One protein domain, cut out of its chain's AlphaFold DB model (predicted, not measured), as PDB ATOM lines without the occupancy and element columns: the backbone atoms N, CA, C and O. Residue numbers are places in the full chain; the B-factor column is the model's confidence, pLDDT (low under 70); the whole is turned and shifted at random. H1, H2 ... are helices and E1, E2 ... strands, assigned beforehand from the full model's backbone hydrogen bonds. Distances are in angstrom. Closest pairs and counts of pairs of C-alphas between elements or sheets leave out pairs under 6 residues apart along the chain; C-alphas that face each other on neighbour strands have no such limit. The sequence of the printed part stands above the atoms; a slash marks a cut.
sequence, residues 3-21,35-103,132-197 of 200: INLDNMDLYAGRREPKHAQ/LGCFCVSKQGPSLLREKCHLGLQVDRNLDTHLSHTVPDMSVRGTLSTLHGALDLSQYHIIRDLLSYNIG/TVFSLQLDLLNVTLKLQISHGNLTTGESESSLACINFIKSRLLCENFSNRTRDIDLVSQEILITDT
ATOM      1  N   ILE A   3     167.272 181.401 155.660       92.06
ATOM      2  CA  ILE A   3     168.148 182.167 156.540       92.06
ATOM      3  C   ILE A   3     167.951 181.623 157.950       92.06
ATOM      4  O   ILE A   3     166.844 181.683 158.471       92.06
ATOM      5  N   ASN A   4     169.020 181.143 158.574       93.31
ATOM      6  CA  ASN A   4     169.027 180.801 159.991       93.31
ATOM      7  C   ASN A   4     170.076 181.665 160.674       93.31
ATOM      8  O   ASN A   4     171.240 181.671 160.271       93.31
ATOM      9  N   LEU A   5     169.635 182.431 161.662       89.31
ATOM     10  CA  LEU A   5     170.477 183.321 162.434       89.31
ATOM     11  C   LEU A   5     170.405 182.905 163.897       89.31
ATOM     12  O   LEU A   5     169.404 183.139 164.581       89.31
ATOM     13  N   ASP A   6     171.486 182.293 164.357       89.56
ATOM     14  CA  ASP A   6     171.646 181.864 165.736       89.56
ATOM     15  C   ASP A   6     172.375 182.938 166.539       89.56
ATOM     16  O   ASP A   6     173.277 183.612 166.030       89.56
ATOM     17  N   ASN A   7     172.034 183.055 167.824       87.94
ATOM     18  CA  ASN A   7     172.748 183.928 168.756       87.94
ATOM     19  C   ASN A   7     172.742 185.411 168.316       87.94
ATOM     20  O   ASN A   7     173.748 186.117 168.453       87.94
ATOM     21  N   MET A   8     171.608 185.864 167.776       89.44
ATOM     22  CA  MET A   8     171.424 187.211 167.246       89.44
ATOM     23  C   MET A   8     171.219 188.239 168.340       89.44
ATOM     24  O   MET A   8     170.586 187.978 169.359       89.44
ATOM     25  N   ASP A   9     171.727 189.437 168.082       86.69
ATOM     26  CA  ASP A   9     171.634 190.562 168.993       86.69
ATOM     27  C   ASP A   9     171.259 191.839 168.233       86.69
ATOM     28  O   ASP A   9     171.540 191.952 167.036       86.69
ATOM     29  N   LEU A  10     170.619 192.795 168.908       84.31
ATOM     30  CA  LEU A  10     170.101 194.009 168.277       84.31
ATOM     31  C   LEU A  10     170.616 195.258 168.987       84.31
ATOM     32  O   LEU A  10     170.449 195.418 170.189       84.31
ATOM     33  N   TYR A  11     171.195 196.179 168.221       82.75
ATOM     34  CA  TYR A  11     171.750 197.430 168.731       82.75
ATOM     35  C   TYR A  11     171.150 198.612 167.982       82.75
ATOM     36  O   TYR A  11     170.960 198.547 166.765       82.75
ATOM     37  N   ALA A  12     170.931 199.722 168.686       79.88
ATOM     38  CA  ALA A  12     170.729 200.996 168.015       79.88
ATOM     39  C   ALA A  12     172.052 201.442 167.369       79.88
ATOM     40  O   ALA A  12     173.140 201.232 167.911       79.88
ATOM     41  N   GLY A  13     171.968 202.046 166.187       82.62
ATOM     42  CA  GLY A  13     173.133 202.486 165.432       82.62
ATOM     43  C   GLY A  13     172.910 203.858 164.819       82.62
ATOM     44  O   GLY A  13     171.811 204.168 164.360       82.62
ATOM     45  N   ARG A  14     173.958 204.680 164.780       83.25
ATOM     46  CA  ARG A  14     173.941 205.969 164.087       83.25
ATOM     47  C   ARG A  14     174.771 205.894 162.826       83.25
ATOM     48  O   ARG A  14     175.956 205.579 162.873       83.25
ATOM     49  N   ARG A  15     174.157 206.257 161.704       86.31
ATOM     50  CA  ARG A  15     174.870 206.476 160.447       86.31
ATOM     51  C   ARG A  15     175.654 207.785 160.520       86.31
ATOM     52  O   ARG A  15     175.068 208.848 160.711       86.31
ATOM     53  N   GLU A  16     176.959 207.709 160.299       83.50
ATOM     54  CA  GLU A  16     177.840 208.870 160.205       83.50
ATOM     55  C   GLU A  16     178.614 208.844 158.872       83.50
ATOM     56  O   GLU A  16     179.128 207.798 158.465       83.50
ATOM     57  N   PRO A  17     178.706 209.970 158.144       80.69
ATOM     58  CA  PRO A  17     179.504 210.036 156.924       80.69
ATOM     59  C   PRO A  17     180.995 209.926 157.265       80.69
ATOM     60  O   PRO A  17     181.461 210.550 158.221       80.69
ATOM     61  N   LYS A  18     181.776 209.194 156.458       70.75
ATOM     62  CA  LYS A  18     183.208 208.949 156.746       70.75
ATOM     63  C   LYS A  18     184.029 210.234 156.909       70.75
ATOM     64  O   LYS A  18     184.920 210.312 157.750       70.75
ATOM     65  N   HIS A  19     183.684 211.294 156.178       67.06
ATOM     66  CA  HIS A  19     184.361 212.590 156.291       67.06
ATOM     67  C   HIS A  19     184.183 213.273 157.662       67.06
ATOM     68  O   HIS A  19     184.997 214.124 158.023       67.06
ATOM     69  N   ALA A  20     183.159 212.904 158.443       63.47
ATOM     70  CA  ALA A  20     182.947 213.434 159.790       63.47
ATOM     71  C   ALA A  20     183.858 212.779 160.846       63.47
ATOM     72  O   ALA A  20     184.157 213.418 161.855       63.47
ATOM     73  N   GLN A  21     184.361 211.560 160.601       57.19
ATOM     74  CA  GLN A  21     185.256 210.859 161.531       57.19
ATOM     75  C   GLN A  21     186.648 211.502 161.598       57.19
ATOM     76  O   GLN A  21     187.204 211.663 162.682       57.19
ATOM     77  N   LEU A  35     180.731 200.863 155.906       79.00
ATOM     78  CA  LEU A  35     179.992 200.662 154.658       79.00
ATOM     79  C   LEU A  35     180.383 201.740 153.651       79.00
ATOM     80  O   LEU A  35     179.811 202.823 153.664       79.00
ATOM     81  N   GLY A  36     181.349 201.462 152.771       81.75
ATOM     82  CA  GLY A  36     181.675 202.296 151.601       81.75
ATOM     83  C   GLY A  36     181.827 203.801 151.885       81.75
ATOM     84  O   GLY A  36     182.925 204.264 152.186       81.75
ATOM     85  N   CYS A  37     180.734 204.565 151.781       80.75
ATOM     86  CA  CYS A  37     180.668 206.015 151.997       80.75
ATOM     87  C   CYS A  37     180.249 206.466 153.417       80.75
ATOM     88  O   CYS A  37     180.289 207.660 153.724       80.75
ATOM     89  N   PHE A  38     179.872 205.550 154.307       82.75
ATOM     90  CA  PHE A  38     179.490 205.847 155.688       82.75
ATOM     91  C   PHE A  38     179.971 204.776 156.669       82.75
ATOM     92  O   PHE A  38     180.501 203.728 156.303       82.75
ATOM     93  N   CYS A  39     179.803 205.073 157.944       84.94
ATOM     94  CA  CYS A  39     180.023 204.158 159.045       84.94
ATOM     95  C   CYS A  39     178.781 204.133 159.930       84.94
ATOM     96  O   CYS A  39     177.996 205.087 159.941       84.94
ATOM     97  N   VAL A  40     178.593 203.037 160.652       86.50
ATOM     98  CA  VAL A  40     177.565 202.919 161.680       86.50
ATOM     99  C   VAL A  40     178.265 202.762 163.020       86.50
ATOM    100  O   VAL A  40     179.007 201.801 163.234       86.50
ATOM    101  N   SER A  41     178.054 203.719 163.919       86.56
ATOM    102  CA  SER A  41     178.500 203.633 165.310       86.56
ATOM    103  C   SER A  41     177.379 203.055 166.172       86.56
ATOM    104  O   SER A  41     176.212 203.416 166.007       86.56
ATOM    105  N   LYS A  42     177.718 202.132 167.081       84.25
ATOM    106  CA  LYS A  42     176.756 201.602 168.057       84.25
ATOM    107  C   LYS A  42     176.331 202.713 169.011       84.25
ATOM    108  O   LYS A  42     177.164 203.479 169.494       84.25
ATOM    109  N   GLN A  43     175.038 202.777 169.288       77.69
ATOM    110  CA  GLN A  43     174.456 203.672 170.272       77.69
ATOM    111  C   GLN A  43     173.893 202.860 171.430       77.69
ATOM    112  O   GLN A  43     172.973 202.070 171.247       77.69
ATOM    113  N   GLY A  44     174.425 203.107 172.625       74.19
ATOM    114  CA  GLY A  44     173.919 202.492 173.844       74.19
ATOM    115  C   GLY A  44     174.149 200.975 173.927       74.19
ATOM    116  O   GLY A  44     174.932 200.410 173.154       74.19
ATOM    117  N   PRO A  45     173.516 200.329 174.920       77.06
ATOM    118  CA  PRO A  45     173.589 198.888 175.119       77.06
ATOM    119  C   PRO A  45     172.756 198.126 174.076       77.06
ATOM    120  O   PRO A  45     172.095 198.718 173.220       77.06
ATOM    121  N   SER A  46     172.793 196.794 174.150       82.44
ATOM    122  CA  SER A  46     171.874 195.965 173.371       82.44
ATOM    123  C   SER A  46     170.413 196.258 173.739       82.44
ATOM    124  O   SER A  46     170.089 196.515 174.898       82.44
ATOM    125  N   LEU A  47     169.536 196.195 172.736       78.88
ATOM    126  CA  LEU A  47     168.081 196.215 172.890       78.88
ATOM    127  C   LEU A  47     167.539 194.869 173.404       78.88
ATOM    128  O   LEU A  47     166.413 194.796 173.902       78.88
ATOM    129  N   LEU A  48     168.325 193.800 173.264       86.25
ATOM    130  CA  LEU A  48     167.997 192.469 173.750       86.25
ATOM    131  C   LEU A  48     168.770 192.184 175.037       86.25
ATOM    132  O   LEU A  48     169.979 192.378 175.128       86.25
ATOM    133  N   ARG A  49     168.066 191.677 176.043       84.12
ATOM    134  CA  ARG A  49     168.676 191.147 177.268       84.12
ATOM    135  C   ARG A  49     169.351 189.806 177.017       84.12
ATOM    136  O   ARG A  49     170.347 189.487 177.657       84.12
ATOM    137  N   GLU A  50     168.802 189.035 176.086       86.12
ATOM    138  CA  GLU A  50     169.304 187.729 175.685       86.12
ATOM    139  C   GLU A  50     169.279 187.615 174.167       86.12
ATOM    140  O   GLU A  50     168.393 188.150 173.494       86.12
ATOM    141  N   LYS A  51     170.262 186.899 173.632       88.31
ATOM    142  CA  LYS A  51     170.373 186.677 172.198       88.31
ATOM    143  C   LYS A  51     169.242 185.778 171.706       88.31
ATOM    144  O   LYS A  51     168.868 184.815 172.375       88.31
ATOM    145  N   CYS A  52     168.712 186.079 170.528       90.88
ATOM    146  CA  CYS A  52     167.576 185.363 169.961       90.88
ATOM    147  C   CYS A  52     167.974 184.452 168.801       90.88
ATOM    148  O   CYS A  52     169.081 184.534 168.261       90.88
ATOM    149  N   HIS A  53     167.043 183.581 168.422       93.31
ATOM    150  CA  HIS A  53     167.158 182.733 167.241       93.31
ATOM    151  C   HIS A  53     166.086 183.139 166.236       93.31
ATOM    152  O   HIS A  53     164.913 183.279 166.597       93.31
ATOM    153  N   LEU A  54     166.492 183.332 164.983       93.94
ATOM    154  CA  LEU A  54     165.611 183.745 163.899       93.94
ATOM    155  C   LEU A  54     165.817 182.833 162.688       93.94
ATOM    156  O   LEU A  54     166.855 182.882 162.032       93.94
ATOM    157  N   GLY A  55     164.810 182.018 162.390       95.69
ATOM    158  CA  GLY A  55     164.746 181.208 161.177       95.69
ATOM    159  C   GLY A  55     163.741 181.810 160.204       95.69
ATOM    160  O   GLY A  55     162.600 182.050 160.586       95.69
ATOM    161  N   LEU A  56     164.143 182.056 158.961       95.38
ATOM    162  CA  LEU A  56     163.312 182.642 157.914       95.38
ATOM    163  C   LEU A  56     163.440 181.856 156.607       95.38
ATOM    164  O   LEU A  56     164.530 181.530 156.145       95.38
ATOM    165  N   GLN A  57     162.311 181.648 155.956       96.44
ATOM    166  CA  GLN A  57     162.173 181.243 154.573       96.44
ATOM    167  C   GLN A  57     161.593 182.419 153.791       96.44
ATOM    168  O   GLN A  57     160.502 182.898 154.092       96.44
ATOM    169  N   VAL A  58     162.326 182.871 152.779       93.81
ATOM    170  CA  VAL A  58     161.920 183.957 151.886       93.81
ATOM    171  C   VAL A  58     161.683 183.391 150.495       93.81
ATOM    172  O   VAL A  58     162.625 182.895 149.866       93.81
ATOM    173  N   ASP A  59     160.457 183.510 150.007       93.94
ATOM    174  CA  ASP A  59     160.053 183.110 148.665       93.94
ATOM    175  C   ASP A  59     159.606 184.356 147.886       93.94
ATOM    176  O   ASP A  59     158.928 185.231 148.425       93.94
ATOM    177  N   ARG A  60     160.011 184.461 146.618       92.38
ATOM    178  CA  ARG A  60     159.594 185.541 145.714       92.38
ATOM    179  C   ARG A  60     158.845 184.942 144.539       92.38
ATOM    180  O   ARG A  60     159.275 183.923 144.001       92.38
ATOM    181  N   ASN A  61     157.767 185.593 144.133       90.75
ATOM    182  CA  ASN A  61     157.127 185.310 142.863       90.75
ATOM    183  C   ASN A  61     158.033 185.842 141.743       90.75
ATOM    184  O   ASN A  61     158.445 187.000 141.777       90.75
ATOM    185  N   LEU A  62     158.393 184.990 140.784       91.31
ATOM    186  CA  LEU A  62     159.190 185.398 139.620       91.31
ATOM    187  C   LEU A  62     158.309 185.810 138.434       91.31
ATOM    188  O   LEU A  62     158.798 186.448 137.508       91.31
ATOM    189  N   ASP A  63     157.013 185.506 138.507       89.25
ATOM    190  CA  ASP A  63     156.021 185.753 137.465       89.25
ATOM    191  C   ASP A  63     155.063 186.886 137.870       89.25
ATOM    192  O   ASP A  63     153.889 186.880 137.498       89.25
ATOM    193  N   THR A  64     155.545 187.879 138.629       85.94
ATOM    194  CA  THR A  64     154.728 189.009 139.120       85.94
ATOM    195  C   THR A  64     154.065 189.798 137.992       85.94
ATOM    196  O   THR A  64     153.003 190.365 138.187       85.94
ATOM    197  N   HIS A  65     154.634 189.806 136.786       83.38
ATOM    198  CA  HIS A  65     154.020 190.453 135.621       83.38
ATOM    199  C   HIS A  65     152.874 189.645 134.988       83.38
ATOM    200  O   HIS A  65     152.122 190.186 134.179       83.38
ATOM    201  N   LEU A  66     152.748 188.358 135.326       85.25
ATOM    202  CA  LEU A  66     151.802 187.424 134.712       85.25
ATOM    203  C   LEU A  66     150.717 186.953 135.689       85.25
ATOM    204  O   LEU A  66     149.576 186.744 135.280       85.25
ATOM    205  N   SER A  67     151.050 186.750 136.968       86.12
ATOM    206  CA  SER A  67     150.142 186.156 137.951       86.12
ATOM    207  C   SER A  67     150.420 186.639 139.371       86.12
ATOM    208  O   SER A  67     151.535 186.524 139.866       86.12
ATOM    209  N   HIS A  68     149.355 187.057 140.061       89.12
ATOM    210  CA  HIS A  68     149.353 187.395 141.493       89.12
ATOM    211  C   HIS A  68     148.480 186.428 142.307       89.12
ATOM    212  O   HIS A  68     147.765 186.811 143.231       89.12
ATOM    213  N   THR A  69     148.469 185.153 141.912       89.81
ATOM    214  CA  THR A  69     147.783 184.090 142.676       89.81
ATOM    215  C   THR A  69     148.469 183.785 144.008       89.81
ATOM    216  O   THR A  69     147.825 183.281 144.926       89.81
ATOM    217  N   VAL A  70     149.755 184.120 144.117       92.19
ATOM    218  CA  VAL A  70     150.563 184.098 145.339       92.19
ATOM    219  C   VAL A  70     151.142 185.496 145.587       92.19
ATOM    220  O   VAL A  70     151.223 186.277 144.634       92.19
ATOM    221  N   PRO A  71     151.562 185.823 146.824       92.50
ATOM    222  CA  PRO A  71     152.200 187.101 147.109       92.50
ATOM    223  C   PRO A  71     153.476 187.323 146.296       92.50
ATOM    224  O   PRO A  71     154.243 186.380 146.087       92.50
ATOM    225  N   ASP A  72     153.749 188.572 145.911       91.38
ATOM    226  CA  ASP A  72     154.969 188.918 145.165       91.38
ATOM    227  C   ASP A  72     156.235 188.589 145.980       91.38
ATOM    228  O   ASP A  72     157.240 188.101 145.452       91.38
ATOM    229  N   MET A  73     156.158 188.761 147.300       92.12
ATOM    230  CA  MET A  73     157.122 188.242 148.263       92.12
ATOM    231  C   MET A  73     156.408 187.634 149.470       92.12
ATOM    232  O   MET A  73     155.492 188.228 150.037       92.12
ATOM    233  N   SER A  74     156.878 186.469 149.911       93.69
ATOM    234  CA  SER A  74     156.447 185.855 151.163       93.69
ATOM    235  C   SER A  74     157.635 185.530 152.063       93.69
ATOM    236  O   SER A  74     158.669 185.032 151.615       93.69
ATOM    237  N   VAL A  75     157.489 185.838 153.345       94.75
ATOM    238  CA  VAL A  75     158.464 185.558 154.394       94.75
ATOM    239  C   VAL A  75     157.767 184.729 155.459       94.75
ATOM    240  O   VAL A  75     156.765 185.147 156.028       94.75
ATOM    241  N   ARG A  76     158.289 183.541 155.738       96.62
ATOM    242  CA  ARG A  76     157.761 182.636 156.762       96.62
ATOM    243  C   ARG A  76     158.867 182.260 157.716       96.62
ATOM    244  O   ARG A  76     159.988 182.050 157.271       96.62
ATOM    245  N   GLY A  77     158.595 182.144 159.004       96.69
ATOM    246  CA  GLY A  77     159.668 181.796 159.918       96.69
ATOM    247  C   GLY A  77     159.282 181.711 161.375       96.69
ATOM    248  O   GLY A  77     158.109 181.761 161.740       96.69
ATOM    249  N   THR A  78     160.309 181.614 162.204       97.06
ATOM    250  CA  THR A  78     160.194 181.507 163.652       97.06
ATOM    251  C   THR A  78     161.188 182.449 164.312       97.06
ATOM    252  O   THR A  78     162.371 182.453 163.975       97.06
ATOM    253  N   LEU A  79     160.696 183.226 165.271       95.00
ATOM    254  CA  LEU A  79     161.497 184.003 166.204       95.00
ATOM    255  C   LEU A  79     161.347 183.375 167.587       95.00
ATOM    256  O   LEU A  79     160.245 183.329 168.137       95.00
ATOM    257  N   SER A  80     162.454 182.895 168.145       93.94
ATOM    258  CA  SER A  80     162.445 182.223 169.441       93.94
ATOM    259  C   SER A  80     163.458 182.791 170.424       93.94
ATOM    260  O   SER A  80     164.473 183.361 170.018       93.94
ATOM    261  N   THR A  81     163.162 182.603 171.715       90.38
ATOM    262  CA  THR A  81     164.024 182.965 172.858       90.38
ATOM    263  C   THR A  81     164.404 184.447 172.907       90.38
ATOM    264  O   THR A  81     165.472 184.808 173.389       90.38
ATOM    265  N   LEU A  82     163.552 185.324 172.370       91.62
ATOM    266  CA  LEU A  82     163.776 186.766 172.405       91.62
ATOM    267  C   LEU A  82     163.425 187.298 173.795       91.62
ATOM    268  O   LEU A  82     162.294 187.132 174.235       91.62
ATOM    269  N   HIS A  83     164.339 188.015 174.440       91.94
ATOM    270  CA  HIS A  83     164.035 188.794 175.639       91.94
ATOM    271  C   HIS A  83     164.417 190.248 175.383       91.94
ATOM    272  O   HIS A  83     165.577 190.629 175.507       91.94
ATOM    273  N   GLY A  84     163.444 191.059 174.977       88.69
ATOM    274  CA  GLY A  84     163.630 192.477 174.688       88.69
ATOM    275  C   GLY A  84     163.111 193.364 175.812       88.69
ATOM    276  O   GLY A  84     162.153 193.011 176.505       88.69
ATOM    277  N   ALA A  85     163.720 194.536 175.968       87.81
ATOM    278  CA  ALA A  85     163.175 195.607 176.790       87.81
ATOM    279  C   ALA A  85     163.069 196.883 175.951       87.81
ATOM    280  O   ALA A  85     164.020 197.243 175.263       87.81
ATOM    281  N   LEU A  86     161.896 197.512 175.965       87.44
ATOM    282  CA  LEU A  86     161.547 198.618 175.083       87.44
ATOM    283  C   LEU A  86     161.090 199.823 175.892       87.44
ATOM    284  O   LEU A  86     160.089 199.748 176.607       87.44
ATOM    285  N   ASP A  87     161.789 200.939 175.717       87.19
ATOM    286  CA  ASP A  87     161.286 202.258 176.087       87.19
ATOM    287  C   ASP A  87     160.514 202.908 174.922       87.19
ATOM    288  O   ASP A  87     160.417 202.366 173.813       87.19
ATOM    289  N   LEU A  88     159.950 204.094 175.162       86.00
ATOM    290  CA  LEU A  88     159.185 204.817 174.147       86.00
ATOM    291  C   LEU A  88     160.034 205.195 172.918       86.00
ATOM    292  O   LEU A  88     159.544 205.146 171.790       86.00
ATOM    293  N   SER A  89     161.304 205.551 173.120       84.00
ATOM    294  CA  SER A  89     162.220 205.941 172.041       84.00
ATOM    295  C   SER A  89     162.515 204.755 171.117       84.00
ATOM    296  O   SER A  89     162.372 204.843 169.897       84.00
ATOM    297  N   GLN A  90     162.849 203.607 171.702       83.38
ATOM    298  CA  GLN A  90     163.099 202.353 171.002       83.38
ATOM    299  C   GLN A  90     161.840 201.842 170.307       83.38
ATOM    300  O   GLN A  90     161.922 201.387 169.167       83.38
ATOM    301  N   TYR A  91     160.671 201.967 170.942       85.56
ATOM    302  CA  TYR A  91     159.397 201.658 170.299       85.56
ATOM    303  C   TYR A  91     159.183 202.498 169.036       85.56
ATOM    304  O   TYR A  91     158.831 201.938 167.999       85.56
ATOM    305  N   HIS A  92     159.434 203.812 169.081       85.25
ATOM    306  CA  HIS A  92     159.334 204.661 167.891       85.25
ATOM    307  C   HIS A  92     160.283 204.206 166.782       85.25
ATOM    308  O   HIS A  92     159.846 204.056 165.646       85.25
ATOM    309  N   ILE A  93     161.540 203.897 167.116       82.00
ATOM    310  CA  ILE A  93     162.519 203.390 166.145       82.00
ATOM    311  C   ILE A  93     162.025 202.095 165.495       82.00
ATOM    312  O   ILE A  93     162.055 201.977 164.273       82.00
ATOM    313  N   ILE A  94     161.557 201.128 166.290       80.56
ATOM    314  CA  ILE A  94     161.078 199.839 165.776       80.56
ATOM    315  C   ILE A  94     159.819 200.035 164.938       80.56
ATOM    316  O   ILE A  94     159.729 199.504 163.836       80.56
ATOM    317  N   ARG A  95     158.850 200.814 165.420       82.12
ATOM    318  CA  ARG A  95     157.615 201.103 164.688       82.12
ATOM    319  C   ARG A  95     157.915 201.750 163.339       82.12
ATOM    320  O   ARG A  95     157.351 201.334 162.329       82.12
ATOM    321  N   ASP A  96     158.799 202.739 163.312       80.31
ATOM    322  CA  ASP A  96     159.158 203.442 162.086       80.31
ATOM    323  C   ASP A  96     159.957 202.506 161.156       80.31
ATOM    324  O   ASP A  96     159.659 202.421 159.966       80.31
ATOM    325  N   LEU A  97     160.872 201.684 161.688       76.88
ATOM    326  CA  LEU A  97     161.544 200.626 160.923       76.88
ATOM    327  C   LEU A  97     160.524 199.687 160.260       76.88
ATOM    328  O   LEU A  97     160.595 199.459 159.058       76.88
ATOM    329  N   LEU A  98     159.544 199.183 161.010       73.75
ATOM    330  CA  LEU A  98     158.506 198.281 160.498       73.75
ATOM    331  C   LEU A  98     157.537 198.955 159.516       73.75
ATOM    332  O   LEU A  98     156.917 198.266 158.705       73.75
ATOM    333  N   SER A  99     157.383 200.278 159.604       70.19
ATOM    334  CA  SER A  99     156.517 201.060 158.715       70.19
ATOM    335  C   SER A  99     157.201 201.395 157.389       70.19
ATOM    336  O   SER A  99     156.521 201.483 156.372       70.19
ATOM    337  N   TYR A 100     158.529 201.571 157.396       66.19
ATOM    338  CA  TYR A 100     159.287 202.052 156.235       66.19
ATOM    339  C   TYR A 100     160.261 201.032 155.619       66.19
ATOM    340  O   TYR A 100     160.646 201.211 154.470       66.19
ATOM    341  N   ASN A 101     160.683 199.988 156.346       58.97
ATOM    342  CA  ASN A 101     161.733 199.054 155.899       58.97
ATOM    343  C   ASN A 101     161.230 197.623 155.652       58.97
ATOM    344  O   ASN A 101     161.852 196.894 154.887       58.97
ATOM    345  N   ILE A 102     160.110 197.197 156.251       59.53
ATOM    346  CA  ILE A 102     159.480 195.924 155.868       59.53
ATOM    347  C   ILE A 102     158.508 196.203 154.723       59.53
ATOM    348  O   ILE A 102     157.350 196.551 154.944       59.53
ATOM    349  N   GLY A 103     159.017 196.066 153.500       51.34
ATOM    350  CA  GLY A 103     158.275 196.363 152.277       51.34
ATOM    351  C   GLY A 103     158.598 197.734 151.697       51.34
ATOM    352  O   GLY A 103     157.685 198.428 151.257       51.34
ATOM    353  N   THR A 132     147.836 190.588 147.142       91.75
ATOM    354  CA  THR A 132     148.856 190.641 148.193       91.75
ATOM    355  C   THR A 132     150.228 190.849 147.561       91.75
ATOM    356  O   THR A 132     150.685 190.030 146.772       91.75
ATOM    357  N   VAL A 133     150.900 191.940 147.913       90.94
ATOM    358  CA  VAL A 133     152.266 192.251 147.462       90.94
ATOM    359  C   VAL A 133     153.280 191.587 148.390       90.94
ATOM    360  O   VAL A 133     154.242 190.966 147.947       90.94
ATOM    361  N   PHE A 134     153.045 191.670 149.698       90.56
ATOM    362  CA  PHE A 134     153.944 191.125 150.708       90.56
ATOM    363  C   PHE A 134     153.157 190.354 151.760       90.56
ATOM    364  O   PHE A 134     152.137 190.844 152.236       90.56
ATOM    365  N   SER A 135     153.645 189.176 152.140       93.88
ATOM    366  CA  SER A 135     153.083 188.367 153.224       93.88
ATOM    367  C   SER A 135     154.190 187.944 154.187       93.88
ATOM    368  O   SER A 135     155.203 187.382 153.774       93.88
ATOM    369  N   LEU A 136     154.013 188.221 155.475       93.62
ATOM    370  CA  LEU A 136     154.900 187.812 156.557       93.62
ATOM    371  C   LEU A 136     154.120 186.943 157.536       93.62
ATOM    372  O   LEU A 136     153.135 187.392 158.112       93.62
ATOM    373  N   GLN A 137     154.623 185.743 157.791       96.62
ATOM    374  CA  GLN A 137     154.162 184.875 158.864       96.62
ATOM    375  C   GLN A 137     155.336 184.545 159.783       96.62
ATOM    376  O   GLN A 137     156.293 183.892 159.370       96.62
ATOM    377  N   LEU A 138     155.245 184.953 161.044       96.31
ATOM    378  CA  LEU A 138     156.284 184.707 162.035       96.31
ATOM    379  C   LEU A 138     155.690 184.020 163.263       96.31
ATOM    380  O   LEU A 138     154.852 184.588 163.962       96.31
ATOM    381  N   ASP A 139     156.134 182.797 163.532       97.62
ATOM    382  CA  ASP A 139     155.829 182.106 164.781       97.62
ATOM    383  C   ASP A 139     156.734 182.662 165.896       97.62
ATOM    384  O   ASP A 139     157.957 182.693 165.767       97.62
ATOM    385  N   LEU A 140     156.128 183.120 166.987       96.81
ATOM    386  CA  LEU A 140     156.792 183.666 168.168       96.81
ATOM    387  C   LEU A 140     156.789 182.601 169.268       96.81
ATOM    388  O   LEU A 140     155.720 182.218 169.751       96.81
ATOM    389  N   LEU A 141     157.975 182.124 169.658       96.56
ATOM    390  CA  LEU A 141     158.143 181.071 170.666       96.56
ATOM    391  C   LEU A 141     159.010 181.557 171.828       96.56
ATOM    392  O   LEU A 141     160.205 181.806 171.660       96.56
ATOM    393  N   ASN A 142     158.431 181.642 173.024       95.88
ATOM    394  CA  ASN A 142     159.107 182.159 174.219       95.88
ATOM    395  C   ASN A 142     159.708 183.556 173.987       95.88
ATOM    396  O   ASN A 142     160.882 183.805 174.266       95.88
ATOM    397  N   VAL A 143     158.904 184.458 173.425       95.19
ATOM    398  CA  VAL A 143     159.281 185.851 173.182       95.19
ATOM    399  C   VAL A 143     158.771 186.715 174.332       95.19
ATOM    400  O   VAL A 143     157.571 186.830 174.551       95.19
ATOM    401  N   THR A 144     159.688 187.346 175.052       95.06
ATOM    402  CA  THR A 144     159.418 188.237 176.181       95.06
ATOM    403  C   THR A 144     159.705 189.680 175.785       95.06
ATOM    404  O   THR A 144     160.816 190.007 175.366       95.06
ATOM    405  N   LEU A 145     158.717 190.556 175.953       92.56
ATOM    406  CA  LEU A 145     158.846 191.999 175.786       92.56
ATOM    407  C   LEU A 145     158.520 192.701 177.101       92.56
ATOM    408  O   LEU A 145     157.386 192.662 177.577       92.56
ATOM    409  N   LYS A 146     159.514 193.380 177.671       92.25
ATOM    410  CA  LYS A 146     159.330 194.274 178.817       92.25
ATOM    411  C   LYS A 146     159.166 195.704 178.332       92.25
ATOM    412  O   LYS A 146     160.042 196.231 177.656       92.25
ATOM    413  N   LEU A 147     158.058 196.334 178.688       91.25
ATOM    414  CA  LEU A 147     157.808 197.743 178.421       91.25
ATOM    415  C   LEU A 147     158.366 198.560 179.579       91.25
ATOM    416  O   LEU A 147     157.984 198.332 180.724       91.25
ATOM    417  N   GLN A 148     159.249 199.508 179.295       89.00
ATOM    418  CA  GLN A 148     159.927 200.331 180.289       89.00
ATOM    419  C   GLN A 148     159.615 201.813 180.078       89.00
ATOM    420  O   GLN A 148     159.388 202.267 178.959       89.00
ATOM    421  N   ILE A 149     159.597 202.579 181.170       85.31
ATOM    422  CA  ILE A 149     159.542 204.045 181.108       85.31
ATOM    423  C   ILE A 149     160.947 204.572 180.811       85.31
ATOM    424  O   ILE A 149     161.125 205.411 179.931       85.31
ATOM    425  N   SER A 150     161.942 204.052 181.529       79.00
ATOM    426  CA  SER A 150     163.351 204.352 181.318       79.00
ATOM    427  C   SER A 150     164.213 203.114 181.537       79.00
ATOM    428  O   SER A 150     163.954 202.288 182.420       79.00
ATOM    429  N   HIS A 151     165.278 203.016 180.743       75.88
ATOM    430  CA  HIS A 151     166.395 202.135 181.061       75.88
ATOM    431  C   HIS A 151     167.099 202.712 182.286       75.88
ATOM    432  O   HIS A 151     167.491 203.881 182.279       75.88
ATOM    433  N   GLY A 152     167.218 201.917 183.348       67.94
ATOM    434  CA  GLY A 152     167.968 202.315 184.536       67.94
ATOM    435  C   GLY A 152     169.411 202.647 184.157       67.94
ATOM    436  O   GLY A 152     169.984 202.038 183.251       67.94
ATOM    437  N   ASN A 153     170.013 203.626 184.827       64.69
ATOM    438  CA  ASN A 153     171.383 204.027 184.547       64.69
ATOM    439  C   ASN A 153     172.296 203.591 185.696       64.69
ATOM    440  O   ASN A 153     172.253 204.124 186.806       64.69
ATOM    441  N   LEU A 154     173.177 202.635 185.387       59.78
ATOM    442  CA  LEU A 154     174.147 202.076 186.327       59.78
ATOM    443  C   LEU A 154     175.074 203.146 186.938       59.78
ATOM    444  O   LEU A 154     175.580 202.957 188.039       59.78
ATOM    445  N   THR A 155     175.302 204.263 186.236       60.00
ATOM    446  CA  THR A 155     176.182 205.351 186.698       60.00
ATOM    447  C   THR A 155     175.496 206.327 187.655       60.00
ATOM    448  O   THR A 155     176.177 206.940 188.472       60.00
ATOM    449  N   THR A 156     174.167 206.458 187.594       63.47
ATOM    450  CA  THR A 156     173.377 207.338 188.476       63.47
ATOM    451  C   THR A 156     172.651 206.574 189.586       63.47
ATOM    452  O   THR A 156     172.073 207.199 190.470       63.47
ATOM    453  N   GLY A 157     172.705 205.236 189.579       63.25
ATOM    454  CA  GLY A 157     172.020 204.382 190.555       63.25
ATOM    455  C   GLY A 157     170.504 204.309 190.346       63.25
ATOM    456  O   GLY A 157     169.783 203.833 191.222       63.25
ATOM    457  N   GLU A 158     170.009 204.785 189.202       68.50
ATOM    458  CA  GLU A 158     168.587 204.758 188.876       68.50
ATOM    459  C   GLU A 158     168.151 203.336 188.529       68.50
ATOM    460  O   GLU A 158     168.719 202.685 187.649       68.50
ATOM    461  N   SER A 159     167.127 202.859 189.234       69.62
ATOM    462  CA  SER A 159     166.533 201.548 188.983       69.62
ATOM    463  C   SER A 159     165.692 201.569 187.708       69.62
ATOM    464  O   SER A 159     165.081 202.581 187.366       69.62
ATOM    465  N   GLU A 160     165.657 200.439 187.001       77.75
ATOM    466  CA  GLU A 160     164.781 200.267 185.844       77.75
ATOM    467  C   GLU A 160     163.317 200.436 186.263       77.75
ATOM    468  O   GLU A 160     162.869 199.825 187.233       77.75
ATOM    469  N   SER A 161     162.556 201.232 185.513       83.50
ATOM    470  CA  SER A 161     161.127 201.424 185.760       83.50
ATOM    471  C   SER A 161     160.319 200.732 184.660       83.50
ATOM    472  O   SER A 161     160.374 201.109 183.489       83.50
ATOM    473  N   SER A 162     159.597 199.670 185.026       87.25
ATOM    474  CA  SER A 162     158.890 198.790 184.085       87.25
ATOM    475  C   SER A 162     157.373 198.959 184.186       87.25
ATOM    476  O   SER A 162     156.808 198.987 185.274       87.25
ATOM    477  N   LEU A 163     156.693 199.027 183.045       91.56
ATOM    478  CA  LEU A 163     155.239 199.151 182.934       91.56
ATOM    479  C   LEU A 163     154.553 197.787 182.896       91.56
ATOM    480  O   LEU A 163     153.618 197.529 183.647       91.56
ATOM    481  N   ALA A 164     155.006 196.917 182.003       94.06
ATOM    482  CA  ALA A 164     154.419 195.603 181.825       94.06
ATOM    483  C   ALA A 164     155.434 194.644 181.217       94.06
ATOM    484  O   ALA A 164     156.342 195.046 180.491       94.06
ATOM    485  N   CYS A 165     155.238 193.361 181.473       94.31
ATOM    486  CA  CYS A 165     155.966 192.280 180.835       94.31
ATOM    487  C   CYS A 165     154.974 191.429 180.044       94.31
ATOM    488  O   CYS A 165     154.006 190.919 180.608       94.31
ATOM    489  N   ILE A 166     155.209 191.289 178.744       95.75
ATOM    490  CA  ILE A 166     154.393 190.494 177.830       95.75
ATOM    491  C   ILE A 166     155.223 189.293 177.396       95.75
ATOM    492  O   ILE A 166     156.284 189.452 176.796       95.75
ATOM    493  N   ASN A 167     154.736 188.092 177.678       96.25
ATOM    494  CA  ASN A 167     155.387 186.841 177.321       96.25
ATOM    495  C   ASN A 167     154.526 186.130 176.277       96.25
ATOM    496  O   ASN A 167     153.513 185.514 176.611       96.25
ATOM    497  N   PHE A 168     154.932 186.213 175.016       96.69
ATOM    498  CA  PHE A 168     154.405 185.399 173.929       96.69
ATOM    499  C   PHE A 168     155.052 184.017 174.007       96.69
ATOM    500  O   PHE A 168     156.095 183.755 173.405       96.69
ATOM    501  N   ILE A 169     154.444 183.139 174.800       96.31
ATOM    502  CA  ILE A 169     154.905 181.758 174.978       96.31
ATOM    503  C   ILE A 169     154.765 181.026 173.642       96.31
ATOM    504  O   ILE A 169     155.722 180.430 173.147       96.31
ATOM    505  N   LYS A 170     153.590 181.162 173.017       97.38
ATOM    506  CA  LYS A 170     153.311 180.635 171.685       97.38
ATOM    507  C   LYS A 170     152.317 181.528 170.964       97.38
ATOM    508  O   LYS A 170     151.136 181.581 171.310       97.38
ATOM    509  N   SER A 171     152.791 182.267 169.976       97.56
ATOM    510  CA  SER A 171     151.969 183.193 169.193       97.56
ATOM    511  C   SER A 171     152.372 183.172 167.724       97.56
ATOM    512  O   SER A 171     153.429 182.662 167.374       97.56
ATOM    513  N   ARG A 172     151.526 183.716 166.856       97.44
ATOM    514  CA  ARG A 172     151.794 183.874 165.429       97.44
ATOM    515  C   ARG A 172     151.429 185.283 165.004       97.44
ATOM    516  O   ARG A 172     150.291 185.701 165.194       97.44
ATOM    517  N   LEU A 173     152.396 185.976 164.419       95.12
ATOM    518  CA  LEU A 173     152.210 187.264 163.770       95.12
ATOM    519  C   LEU A 173     152.000 187.039 162.272       95.12
ATOM    520  O   LEU A 173     152.806 186.363 161.630       95.12
ATOM    521  N   LEU A 174     150.945 187.629 161.727       95.00
ATOM    522  CA  LEU A 174     150.666 187.707 160.300       95.00
ATOM    523  C   LEU A 174     150.669 189.179 159.901       95.00
ATOM    524  O   LEU A 174     150.057 190.002 160.573       95.00
ATOM    525  N   CYS A 175     151.391 189.528 158.844       92.12
ATOM    526  CA  CYS A 175     151.310 190.852 158.234       92.12
ATOM    527  C   CYS A 175     151.161 190.696 156.726       92.12
ATOM    528  O   CYS A 175     151.998 190.048 156.099       92.12
ATOM    529  N   GLU A 176     150.167 191.350 156.141       92.06
ATOM    530  CA  GLU A 176     149.959 191.361 154.696       92.06
ATOM    531  C   GLU A 176     149.878 192.793 154.180       92.06
ATOM    532  O   GLU A 176     149.136 193.610 154.719       92.06
ATOM    533  N   ASN A 177     150.631 193.096 153.123       89.69
ATOM    534  CA  ASN A 177     150.517 194.357 152.399       89.69
ATOM    535  C   ASN A 177     149.860 194.093 151.048       89.69
ATOM    536  O   ASN A 177     150.247 193.168 150.329       89.69
ATOM    537  N   PHE A 178     148.924 194.955 150.674       89.44
ATOM    538  CA  PHE A 178     148.149 194.824 149.449       89.44
ATOM    539  C   PHE A 178     148.517 195.890 148.413       89.44
ATOM    540  O   PHE A 178     148.999 196.974 148.748       89.44
ATOM    541  N   SER A 179     148.229 195.619 147.138       88.88
ATOM    542  CA  SER A 179     148.565 196.509 146.014       88.88
ATOM    543  C   SER A 179     147.869 197.875 146.056       88.88
ATOM    544  O   SER A 179     148.331 198.838 145.451       88.88
ATOM    545  N   ASN A 180     146.790 198.005 146.829       87.56
ATOM    546  CA  ASN A 180     146.096 199.271 147.083       87.56
ATOM    547  C   ASN A 180     146.655 200.054 148.290       87.56
ATOM    548  O   ASN A 180     145.999 200.983 148.761       87.56
ATOM    549  N   ARG A 181     147.837 199.678 148.804       82.44
ATOM    550  CA  ARG A 181     148.507 200.283 149.974       82.44
ATOM    551  C   ARG A 181     147.786 200.081 151.306       82.44
ATOM    552  O   ARG A 181     148.139 200.723 152.294       82.44
ATOM    553  N   THR A 182     146.791 199.200 151.354       85.81
ATOM    554  CA  THR A 182     146.241 198.740 152.631       85.81
ATOM    555  C   THR A 182     147.144 197.665 153.228       85.81
ATOM    556  O   THR A 182     147.928 197.024 152.520       85.81
ATOM    557  N   ARG A 183     147.058 197.499 154.547       87.38
ATOM    558  CA  ARG A 183     147.826 196.514 155.300       87.38
ATOM    559  C   ARG A 183     146.925 195.860 156.331       87.38
ATOM    560  O   ARG A 183     146.139 196.559 156.968       87.38
ATOM    561  N   ASP A 184     147.089 194.557 156.495       89.75
ATOM    562  CA  ASP A 184     146.473 193.780 157.563       89.75
ATOM    563  C   ASP A 184     147.554 193.236 158.502       89.75
ATOM    564  O   ASP A 184     148.656 192.885 158.062       89.75
ATOM    565  N   ILE A 185     147.282 193.255 159.806       90.56
ATOM    566  CA  ILE A 185     148.216 192.804 160.841       90.56
ATOM    567  C   ILE A 185     147.431 192.061 161.914       90.56
ATOM    568  O   ILE A 185     146.718 192.680 162.703       90.56
ATOM    569  N   ASP A 186     147.677 190.759 162.015       94.00
ATOM    570  CA  ASP A 186     147.066 189.897 163.017       94.00
ATOM    571  C   ASP A 186     148.111 189.304 163.953       94.00
ATOM    572  O   ASP A 186     149.165 188.823 163.534       94.00
ATOM    573  N   LEU A 187     147.780 189.262 165.241       94.94
ATOM    574  CA  LEU A 187     148.556 188.551 166.247       94.94
ATOM    575  C   LEU A 187     147.668 187.524 166.946       94.94
ATOM    576  O   LEU A 187     146.840 187.861 167.791       94.94
ATOM    577  N   VAL A 188     147.877 186.252 166.623       96.44
ATOM    578  CA  VAL A 188     147.136 185.134 167.212       96.44
ATOM    579  C   VAL A 188     147.985 184.497 168.302       96.44
ATOM    580  O   VAL A 188     149.002 183.864 168.021       96.44
ATOM    581  N   SER A 189     147.568 184.650 169.556       96.25
ATOM    582  CA  SER A 189     148.267 184.076 170.709       96.25
ATOM    583  C   SER A 189     147.572 182.800 171.172       96.25
ATOM    584  O   SER A 189     146.415 182.845 171.576       96.25
ATOM    585  N   GLN A 190     148.271 181.664 171.118       95.56
ATOM    586  CA  GLN A 190     147.793 180.414 171.724       95.56
ATOM    587  C   GLN A 190     148.049 180.431 173.230       95.56
ATOM    588  O   GLN A 190     147.184 180.060 174.016       95.56
ATOM    589  N   GLU A 191     149.233 180.900 173.618       97.00
ATOM    590  CA  GLU A 191     149.660 181.011 175.007       97.00
ATOM    591  C   GLU A 191     150.375 182.349 175.194       97.00
ATOM    592  O   GLU A 191     151.369 182.643 174.517       97.00
ATOM    593  N   ILE A 192     149.846 183.168 176.103       97.19
ATOM    594  CA  ILE A 192     150.366 184.494 176.424       97.19
ATOM    595  C   ILE A 192     150.223 184.769 177.921       97.19
ATOM    596  O   ILE A 192     149.198 184.450 178.523       97.19
ATOM    597  N   LEU A 193     151.244 185.384 178.513       97.31
ATOM    598  CA  LEU A 193     151.210 185.888 179.884       97.31
ATOM    599  C   LEU A 193     151.544 187.377 179.883       97.31
ATOM    600  O   LEU A 193     152.643 187.768 179.491       97.31
ATOM    601  N   ILE A 194     150.607 188.192 180.359       96.31
ATOM    602  CA  ILE A 194     150.783 189.637 180.513       96.31
ATOM    603  C   ILE A 194     150.787 189.958 182.004       96.31
ATOM    604  O   ILE A 194     149.821 189.660 182.706       96.31
ATOM    605  N   THR A 195     151.860 190.589 182.467       95.50
ATOM    606  CA  THR A 195     152.052 190.962 183.870       95.50
ATOM    607  C   THR A 195     152.238 192.467 183.976       95.50
ATOM    608  O   THR A 195     153.081 193.036 183.286       95.50
ATOM    609  N   ASP A 196     151.482 193.114 184.861       94.31
ATOM    610  CA  ASP A 196     151.743 194.495 185.269       94.31
ATOM    611  C   ASP A 196     152.944 194.517 186.220       94.31
ATOM    612  O   ASP A 196     152.949 193.824 187.239       94.31
ATOM    613  N   THR A 197     153.978 195.282 185.876       90.69
ATOM    614  CA  THR A 197     155.240 195.325 186.630       90.69
ATOM    615  C   THR A 197     155.465 196.665 187.325       90.69
ATOM    616  O   THR A 197     156.547 196.889 187.854       90.69
TER     617      THR A 197
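Overview. This is residues 3 to 21, 35 to 103 and 132 to 197 of the 200 residues of the protein "Hypothetical protein" of Timema poppense (UniProt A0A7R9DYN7). A large, twisted sheet is folded like a V, its long strands E8, E9 and E10 each bending about midway, and H2 sits over the hollow side. From one edge region a two-stranded arm, E2 and E3, leads away, with little H1 at its far end. The 154 printed residues hold two named helices and ten named strands, in the order E1 E2 H1 E3 E4 E5 E6 E7 H2 E8 E9 E10; the class is mostly strand. The large sheet is branched and mixed, the small one antiparallel. The whole is only just loose, close to compact, with a radius of gyration of the C-alphas of 18.3 A and spans of 61, 50 and 30 A.

Arrangement. Start at E8, residues 132 to 150, which bends by 91 degrees at residue 141. On one side of it look for two parallel neighbours, E6, residues 73 to 80 (N 75 to O 135, 2.8 A), and E7, residues 83 to 86 (N 84 to O 144, 2.9 A). On the other side is E9, residues 161 to 178, antiparallel (N 138 to O 173, 2.9 A), then edge strand E10, residues 183 to 196 (N 174 to O 186, 2.8 A); E8, E9 and E10 form a meander, each strand the antiparallel neighbour of the one before. E5, residues 52 to 60, forms a hairpin with E6 (N 57 to O 76, 2.7 A), and edge strand E1, residues 3 to 8, is antiparallel to E5 (N 5 to O 54, 2.8 A). Edge strand E4, residues 48 to 50, is antiparallel to E7 (N 49 to O 83, 2.8 A). H2, residues 88 to 100, is on the sheet and stands up from it; its closest C-alphas to E8 are Leu 88 and Ile 149, 7.0 A. In H2 every O i to N i+4 pair is within hydrogen-bond range; H1, residues 18 to 21, is too short for one. E2, residues 11 to 17, and E3, residues 38 to 46, are antiparallel (N 16 to O 39, 2.8 A), and H1 is apart from H2.

Along the chain. Find C-alpha 3 at (168.148, 182.167, 156.540), where E1 (12.3 A) begins, and C-alpha 196 at (151.743, 194.495, 185.269), where E10 (30.3 A) ends. E8 spans 38.7 A, E9 39.1 A, E5 25.5 A, E6 22.7 A, E3 21.6 A, E2 18.9 A and H2 18.1 A; E7, H1 and E4 are shorter.

Size, cuts and confidence. The C-alphas of Leu 66 and Gly 157, the farthest apart, are 61.8 A apart. Residues 22 to 34 and 104 to 131 are not printed, with C-alpha gaps of 13.4 A and 11.8 A. The link E5 to E6 is long. Confidence is under 70 at residues 19 to 21, 100 to 103 and 152 to 159.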